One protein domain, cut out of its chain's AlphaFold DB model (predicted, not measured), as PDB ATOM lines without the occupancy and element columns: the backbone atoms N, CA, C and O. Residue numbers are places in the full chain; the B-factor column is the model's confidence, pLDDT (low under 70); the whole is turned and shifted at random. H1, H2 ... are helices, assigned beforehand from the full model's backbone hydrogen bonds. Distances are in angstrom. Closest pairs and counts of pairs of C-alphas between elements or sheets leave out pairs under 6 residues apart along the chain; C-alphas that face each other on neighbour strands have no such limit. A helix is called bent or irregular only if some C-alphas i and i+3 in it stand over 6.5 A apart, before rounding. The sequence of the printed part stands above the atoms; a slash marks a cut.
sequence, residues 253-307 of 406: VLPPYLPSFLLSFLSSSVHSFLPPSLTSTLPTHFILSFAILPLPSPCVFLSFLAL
ATOM      1  N   VAL A 253     -12.658  18.742 -28.116       70.31
ATOM      2  CA  VAL A 253     -12.316  17.475 -28.810       70.31
ATOM      3  C   VAL A 253     -12.666  16.197 -28.015       70.31
ATOM      4  O   VAL A 253     -12.435  15.094 -28.495       70.31
ATOM      5  N   LEU A 254     -13.269  16.287 -26.826       75.38
ATOM      6  CA  LEU A 254     -13.796  15.105 -26.147       75.38
ATOM      7  C   LEU A 254     -15.207  14.761 -26.679       75.38
ATOM      8  O   LEU A 254     -16.156  15.508 -26.413       75.38
ATOM      9  N   PRO A 255     -15.388  13.596 -27.340       69.25
ATOM     10  CA  PRO A 255     -16.656  13.170 -27.941       69.25
ATOM     11  C   PRO A 255     -17.905  13.255 -27.046       69.25
ATOM     12  O   PRO A 255     -18.956  13.632 -27.568       69.25
ATOM     13  N   PRO A 256     -17.860  12.958 -25.726       82.06
ATOM     14  CA  PRO A 256     -19.084  12.965 -24.923       82.06
ATOM     15  C   PRO A 256     -19.648  14.368 -24.661       82.06
ATOM     16  O   PRO A 256     -20.818  14.489 -24.300       82.06
ATOM     17  N   TYR A 257     -18.861  15.432 -24.847       78.19
ATOM     18  CA  TYR A 257     -19.307  16.797 -24.544       78.19
ATOM     19  C   TYR A 257     -19.878  17.533 -25.752       78.19
ATOM     20  O   TYR A 257     -20.554  18.542 -25.574       78.19
ATOM     21  N   LEU A 258     -19.657  17.036 -26.970       81.00
ATOM     22  CA  LEU A 258     -20.116  17.704 -28.186       81.00
ATOM     23  C   LEU A 258     -21.650  17.877 -28.238       81.00
ATOM     24  O   LEU A 258     -22.093  18.986 -28.537       81.00
ATOM     25  N   PRO A 259     -22.485  16.866 -27.911       80.12
ATOM     26  CA  PRO A 259     -23.941  17.003 -28.017       80.12
ATOM     27  C   PRO A 259     -24.522  17.991 -26.995       80.12
ATOM     28  O   PRO A 259     -25.368  18.820 -27.328       80.12
ATOM     29  N   SER A 260     -24.045  17.934 -25.750       79.19
ATOM     30  CA  SER A 260     -24.482  18.819 -24.664       79.19
ATOM     31  C   SER A 260     -23.969  20.249 -24.854       79.19
ATOM     32  O   SER A 260     -24.694  21.214 -24.587       79.19
ATOM     33  N   PHE A 261     -22.759  20.401 -25.390       84.62
ATOM     34  CA  PHE A 261     -22.215  21.685 -25.815       84.62
ATOM     35  C   PHE A 261     -23.040  22.305 -26.949       84.62
ATOM     36  O   PHE A 261     -23.451  23.454 -26.841       84.62
ATOM     37  N   LEU A 262     -23.349  21.545 -28.004       82.75
ATOM     38  CA  LEU A 262     -24.169  22.020 -29.123       82.75
ATOM     39  C   LEU A 262     -25.538  22.511 -28.657       82.75
ATOM     40  O   LEU A 262     -25.966  23.595 -29.047       82.75
ATOM     41  N   LEU A 263     -26.205  21.746 -27.792       82.12
ATOM     42  CA  LEU A 263     -27.533  22.094 -27.297       82.12
ATOM     43  C   LEU A 263     -27.513  23.372 -26.443       82.12
ATOM     44  O   LEU A 263     -28.349  24.260 -26.620       82.12
ATOM     45  N   SER A 264     -26.539  23.490 -25.537       82.25
ATOM     46  CA  SER A 264     -26.386  24.672 -24.676       82.25
ATOM     47  C   SER A 264     -25.930  25.910 -25.456       82.25
ATOM     48  O   SER A 264     -26.436  27.013 -25.224       82.25
ATOM     49  N   PHE A 265     -25.039  25.736 -26.432       85.75
ATOM     50  CA  PHE A 265     -24.584  26.800 -27.317       85.75
ATOM     51  C   PHE A 265     -25.706  27.315 -28.221       85.75
ATOM     52  O   PHE A 265     -25.903  28.525 -28.320       85.75
ATOM     53  N   LEU A 266     -26.476  26.423 -28.850       83.62
ATOM     54  CA  LEU A 266     -27.605  26.815 -29.694       83.62
ATOM     55  C   LEU A 266     -28.686  27.516 -28.872       83.62
ATOM     56  O   LEU A 266     -29.158  28.574 -29.275       83.62
ATOM     57  N   SER A 267     -29.024  26.990 -27.691       83.19
ATOM     58  CA  SER A 267     -30.018  27.614 -26.811       83.19
ATOM     59  C   SER A 267     -29.603  29.028 -26.386       83.19
ATOM     60  O   SER A 267     -30.385  29.971 -26.520       83.19
ATOM     61  N   SER A 268     -28.356  29.209 -25.941       83.50
ATOM     62  CA  SER A 268     -27.841  30.519 -25.515       83.50
ATOM     63  C   SER A 268     -27.646  31.497 -26.679       83.50
ATOM     64  O   SER A 268     -27.975  32.680 -26.564       83.50
ATOM     65  N   SER A 269     -27.181  31.013 -27.832       83.81
ATOM     66  CA  SER A 269     -27.027  31.833 -29.035       83.81
ATOM     67  C   SER A 269     -28.381  32.330 -29.517       83.81
ATOM     68  O   SER A 269     -28.570  33.530 -29.675       83.81
ATOM     69  N   VAL A 270     -29.371  31.449 -29.655       84.19
ATOM     70  CA  VAL A 270     -30.709  31.854 -30.098       84.19
ATOM     71  C   VAL A 270     -31.314  32.912 -29.165       84.19
ATOM     72  O   VAL A 270     -31.844  33.906 -29.652       84.19
ATOM     73  N   HIS A 271     -31.151  32.779 -27.844       83.56
ATOM     74  CA  HIS A 271     -31.627  33.790 -26.888       83.56
ATOM     75  C   HIS A 271     -30.885  35.131 -26.975       83.56
ATOM     76  O   HIS A 271     -31.474  36.166 -26.681       83.56
ATOM     77  N   SER A 272     -29.609  35.136 -27.369       82.88
ATOM     78  CA  SER A 272     -28.825  36.373 -27.509       82.88
ATOM     79  C   SER A 272     -29.018  37.072 -28.859       82.88
ATOM     80  O   SER A 272     -28.874  38.293 -28.939       82.88
ATOM     81  N   PHE A 273     -29.371  36.322 -29.908       81.31
ATOM     82  CA  PHE A 273     -29.622  36.855 -31.250       81.31
ATOM     83  C   PHE A 273     -31.073  37.282 -31.477       81.31
ATOM     84  O   PHE A 273     -31.324  38.171 -32.293       81.31
ATOM     85  N   LEU A 274     -32.034  36.669 -30.780       82.88
ATOM     86  CA  LEU A 274     -33.436  37.044 -30.907       82.88
ATOM     87  C   LEU A 274     -33.744  38.310 -30.095       82.88
ATOM     88  O   LEU A 274     -33.348  38.417 -28.934       82.88
ATOM     89  N   PRO A 275     -34.495  39.269 -30.667       84.25
ATOM     90  CA  PRO A 275     -35.052  40.371 -29.899       84.25
ATOM     91  C   PRO A 275     -35.877  39.846 -28.708       84.25
ATOM     92  O   PRO A 275     -36.609  38.865 -28.879       84.25
ATOM     93  N   PRO A 276     -35.862  40.521 -27.541       81.94
ATOM     94  CA  PRO A 276     -36.626  40.100 -26.360       81.94
ATOM     95  C   PRO A 276     -38.133  39.913 -26.619       81.94
ATOM     96  O   PRO A 276     -38.801  39.121 -25.957       81.94
ATOM     97  N   SER A 277     -38.676  40.632 -27.606       82.88
ATOM     98  CA  SER A 277     -40.073  40.539 -28.048       82.88
ATOM     99  C   SER A 277     -40.400  39.253 -28.817       82.88
ATOM    100  O   SER A 277     -41.545  38.808 -28.823       82.88
ATOM    101  N   LEU A 278     -39.406  38.641 -29.464       79.88
ATOM    102  CA  LEU A 278     -39.548  37.362 -30.160       79.88
ATOM    103  C   LEU A 278     -39.365  36.191 -29.196       79.88
ATOM    104  O   LEU A 278     -40.077  35.199 -29.297       79.88
ATOM    105  N   THR A 279     -38.470  36.316 -28.214       80.25
ATOM    106  CA  THR A 279     -38.250  35.261 -27.212       80.25
ATOM    107  C   THR A 279     -39.463  35.019 -26.313       80.25
ATOM    108  O   THR A 279     -39.637  33.904 -25.839       80.25
ATOM    109  N   SER A 280     -40.322  36.021 -26.090       80.75
ATOM    110  CA  SER A 280     -41.554  35.845 -25.306       80.75
ATOM    111  C   SER A 280     -42.699  35.198 -26.092       80.75
ATOM    112  O   SER A 280     -43.643  34.696 -25.487       80.75
ATOM    113  N   THR A 281     -42.631  35.212 -27.427       83.75
ATOM    114  CA  THR A 281     -43.698  34.715 -28.312       83.75
ATOM    115  C   THR A 281     -43.372  33.366 -28.943       83.75
ATOM    116  O   THR A 281     -44.287  32.638 -29.323       83.75
ATOM    117  N   LEU A 282     -42.090  33.006 -29.034       79.12
ATOM    118  CA  LEU A 282     -41.647  31.712 -29.533       79.12
ATOM    119  C   LEU A 282     -41.634  30.668 -28.417       79.12
ATOM    120  O   LEU A 282     -40.863  30.797 -27.464       79.12
ATOM    121  N   PRO A 283     -42.417  29.587 -28.542       80.81
ATOM    122  CA  PRO A 283     -42.311  28.490 -27.604       80.81
ATOM    123  C   PRO A 283     -40.915  27.863 -27.662       80.81
ATOM    124  O   PRO A 283     -40.369  27.617 -28.740       80.81
ATOM    125  N   THR A 284     -40.353  27.529 -26.503       75.31
ATOM    126  CA  THR A 284     -39.034  26.882 -26.377       75.31
ATOM    127  C   THR A 284     -38.918  25.603 -27.212       75.31
ATOM    128  O   THR A 284     -37.854  25.310 -27.757       75.31
ATOM    129  N   HIS A 285     -40.024  24.876 -27.397       77.81
ATOM    130  CA  HIS A 285     -40.078  23.684 -28.242       77.81
ATOM    131  C   HIS A 285     -39.881  23.977 -29.734       77.81
ATOM    132  O   HIS A 285     -39.359  23.122 -30.438       77.81
ATOM    133  N   PHE A 286     -40.238  25.164 -30.233       80.19
ATOM    134  CA  PHE A 286     -39.994  25.538 -31.628       80.19
ATOM    135  C   PHE A 286     -38.500  25.754 -31.878       80.19
ATOM    136  O   PHE A 286     -37.949  25.251 -32.852       80.19
ATOM    137  N   ILE A 287     -37.822  26.436 -30.952       76.44
ATOM    138  CA  ILE A 287     -36.369  26.651 -31.007       76.44
ATOM    139  C   ILE A 287     -35.634  25.307 -30.958       76.44
ATOM    140  O   ILE A 287     -34.747  25.050 -31.771       76.44
ATOM    141  N   LEU A 288     -36.046  24.427 -30.042       77.50
ATOM    142  CA  LEU A 288     -35.494  23.080 -29.942       77.50
ATOM    143  C   LEU A 288     -35.807  22.243 -31.183       77.50
ATOM    144  O   LEU A 288     -34.928  21.542 -31.660       77.50
ATOM    145  N   SER A 289     -37.002  22.359 -31.761       77.00
ATOM    146  CA  SER A 289     -37.349  21.643 -32.993       77.00
ATOM    147  C   SER A 289     -36.457  22.070 -34.152       77.00
ATOM    148  O   SER A 289     -35.988  21.209 -34.873       77.00
ATOM    149  N   PHE A 290     -36.129  23.357 -34.302       71.88
ATOM    150  CA  PHE A 290     -35.169  23.812 -35.320       71.88
ATOM    151  C   PHE A 290     -33.726  23.375 -35.046       71.88
ATOM    152  O   PHE A 290     -32.972  23.153 -35.988       71.88
ATOM    153  N   ALA A 291     -33.340  23.248 -33.775       69.94
ATOM    154  CA  ALA A 291     -32.013  22.780 -33.383       69.94
ATOM    155  C   ALA A 291     -31.849  21.251 -33.498       69.94
ATOM    156  O   ALA A 291     -30.736  20.772 -33.702       69.94
ATOM    157  N   ILE A 292     -32.942  20.499 -33.332       69.38
ATOM    158  CA  ILE A 292     -32.970  19.029 -33.259       69.38
ATOM    159  C   ILE A 292     -33.498  18.403 -34.559       69.38
ATOM    160  O   ILE A 292     -33.204  17.238 -34.828       69.38
ATOM    161  N   LEU A 293     -34.233  19.157 -35.394       65.44
ATOM    162  CA  LEU A 293     -34.534  18.769 -36.775       65.44
ATOM    163  C   LEU A 293     -33.214  18.351 -37.410       65.44
ATOM    164  O   LEU A 293     -32.247  19.107 -37.303       65.44
ATOM    165  N   PRO A 294     -33.147  17.136 -37.976       47.69
ATOM    166  CA  PRO A 294     -31.894  16.451 -38.192       47.69
ATOM    167  C   PRO A 294     -31.036  17.326 -39.088       47.69
ATOM    168  O   PRO A 294     -31.244  17.405 -40.300       47.69
ATOM    169  N   LEU A 295     -30.043  17.970 -38.467       56.12
ATOM    170  CA  LEU A 295     -28.822  18.323 -39.154       56.12
ATOM    171  C   LEU A 295     -28.469  17.055 -39.931       56.12
ATOM    172  O   LEU A 295     -28.441  15.974 -39.321       56.12
ATOM    173  N   PRO A 296     -28.329  17.138 -41.265       46.31
ATOM    174  CA  PRO A 296     -27.985  15.966 -42.045       46.31
ATOM    175  C   PRO A 296     -26.780  15.351 -41.344       46.31
ATOM    176  O   PRO A 296     -25.892  16.112 -40.952       46.31
ATOM    177  N   SER A 297     -26.860  14.038 -41.073       52.84
ATOM    178  CA  SER A 297     -25.925  13.265 -40.238       52.84
ATOM    179  C   SER A 297     -24.542  13.920 -40.197       52.84
ATOM    180  O   SER A 297     -24.066  14.318 -41.258       52.84
ATOM    181  N   PRO A 298     -23.853  14.021 -39.048       52.47
ATOM    182  CA  PRO A 298     -22.533  14.655 -38.984       52.47
ATOM    183  C   PRO A 298     -21.582  14.165 -40.092       52.47
ATOM    184  O   PRO A 298     -20.777  14.945 -40.585       52.47
ATOM    185  N   CYS A 299     -21.748  12.933 -40.589       43.59
ATOM    186  CA  CYS A 299     -21.079  12.423 -41.787       43.59
ATOM    187  C   CYS A 299     -21.405  13.201 -43.078       43.59
ATOM    188  O   CYS A 299     -20.498  13.517 -43.836       43.59
ATOM    189  N   VAL A 300     -22.668  13.531 -43.344       53.22
ATOM    190  CA  VAL A 300     -23.114  14.360 -44.476       53.22
ATOM    191  C   VAL A 300     -22.598  15.791 -44.336       53.22
ATOM    192  O   VAL A 300     -22.061  16.332 -45.297       53.22
ATOM    193  N   PHE A 301     -22.674  16.391 -43.145       54.19
ATOM    194  CA  PHE A 301     -22.144  17.740 -42.916       54.19
ATOM    195  C   PHE A 301     -20.616  17.807 -43.101       54.19
ATOM    196  O   PHE A 301     -20.108  18.695 -43.786       54.19
ATOM    197  N   LEU A 302     -19.882  16.822 -42.573       58.88
ATOM    198  CA  LEU A 302     -18.438  16.687 -42.788       58.88
ATOM    199  C   LEU A 302     -18.099  16.372 -44.251       58.88
ATOM    200  O   LEU A 302     -17.091  16.860 -44.752       58.88
ATOM    201  N   SER A 303     -18.955  15.633 -44.964       56.28
ATOM    202  CA  SER A 303     -18.803  15.403 -46.406       56.28
ATOM    203  C   SER A 303     -18.970  16.704 -47.192       56.28
ATOM    204  O   SER A 303     -18.158  16.997 -48.060       56.28
ATOM    205  N   PHE A 304     -19.958  17.539 -46.856       50.88
ATOM    206  CA  PHE A 304     -20.133  18.856 -47.476       50.88
ATOM    207  C   PHE A 304     -18.950  19.797 -47.208       50.88
ATOM    208  O   PHE A 304     -18.516  20.494 -48.123       50.88
ATOM    209  N   LEU A 305     -18.389  19.781 -45.994       54.00
ATOM    210  CA  LEU A 305     -17.165  20.520 -45.655       54.00
ATOM    211  C   LEU A 305     -15.930  19.989 -46.398       54.00
ATOM    212  O   LEU A 305     -15.098  20.769 -46.851       54.00
ATOM    213  N   ALA A 306     -15.806  18.673 -46.563       54.16
ATOM    214  CA  ALA A 306     -14.718  18.079 -47.336       54.16
ATOM    215  C   ALA A 306     -14.827  18.422 -48.834       54.16
ATOM    216  O   ALA A 306     -13.817  18.700 -49.480       54.16
ATOM    217  N   LEU A 307     -16.047  18.464 -49.380       57.72
ATOM    218  CA  LEU A 307     -16.301  18.854 -50.769       57.72
ATOM    219  C   LEU A 307     -16.103  20.357 -51.020       57.72
ATOM    220  O   LEU A 307     -15.641  20.728 -52.098       57.72
TER     221      LEU A 307
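Overview. This is residues 253 to 307 of the 406 residues of an uncharacterized protein of Penaeus vannamei (UniProt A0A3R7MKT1). The model is a loose, open loop of helices: long H1 runs out to one end, the chain turns round through little H2, and H3 comes back at a steep tilt to H1, touching residues 263 to 270 of H1 and coming closest to it at Ala 291, near the last residue of H3. Beyond H3 the chain goes on to H4, which touches no helix, and residues 253 to 261 and 297 to 303 stick out free. The printed part has 55 residues with four named helices, H1 to H4 in chain order, and no named strand: all helix. The whole is loose, with a radius of gyration of the C-alphas of 13.7 A, and elongated, 39 by 23 by 17 A.

Along the chain. Find C-alpha 255 at (-16.656, 13.170, -27.941); from there H1, residues 255 to 273, runs 27.2 A. It has a kink of 25 degrees near residue 262 and is irregular, with C-alphas 256 and 259 7.0 A apart. Next come H2, residues 276 to 279, and H3, residues 284 to 292, 12.1 A long. H4, residues 298 to 307, runs 14.0 A and ends with C-alpha 307 at (-16.301, 18.854, -50.769).

Arrangement. Look at residues 263 to 270 of H1, which alone touch H3: the closest C-alphas, of Leu 266 and Ala 291, are 7.0 A apart. The two helices run opposite ways at a steep tilt of 49 degrees. H1 and H2 are close but not clearly touching, their closest C-alphas, of His 271 and Thr 279, 6.8 A apart. H4 is apart from H1, H2 and H3, and H2 is apart from H3. In H3 and H4 every O i to N i+4 pair is within hydrogen-bond range, in H1 13 of 15, and H2 is too short for such a pair.

Size, cuts and confidence. The C-alphas farthest apart, of Ser 280 and Leu 307, are 39.7 A from each other. The printed part has no cut, and the three links between the helices are tight. Look at the B-factor column for the confidence: mean pLDDT of the printed part is 72.6, and residue 255 and residues 291 to 307 are under 70.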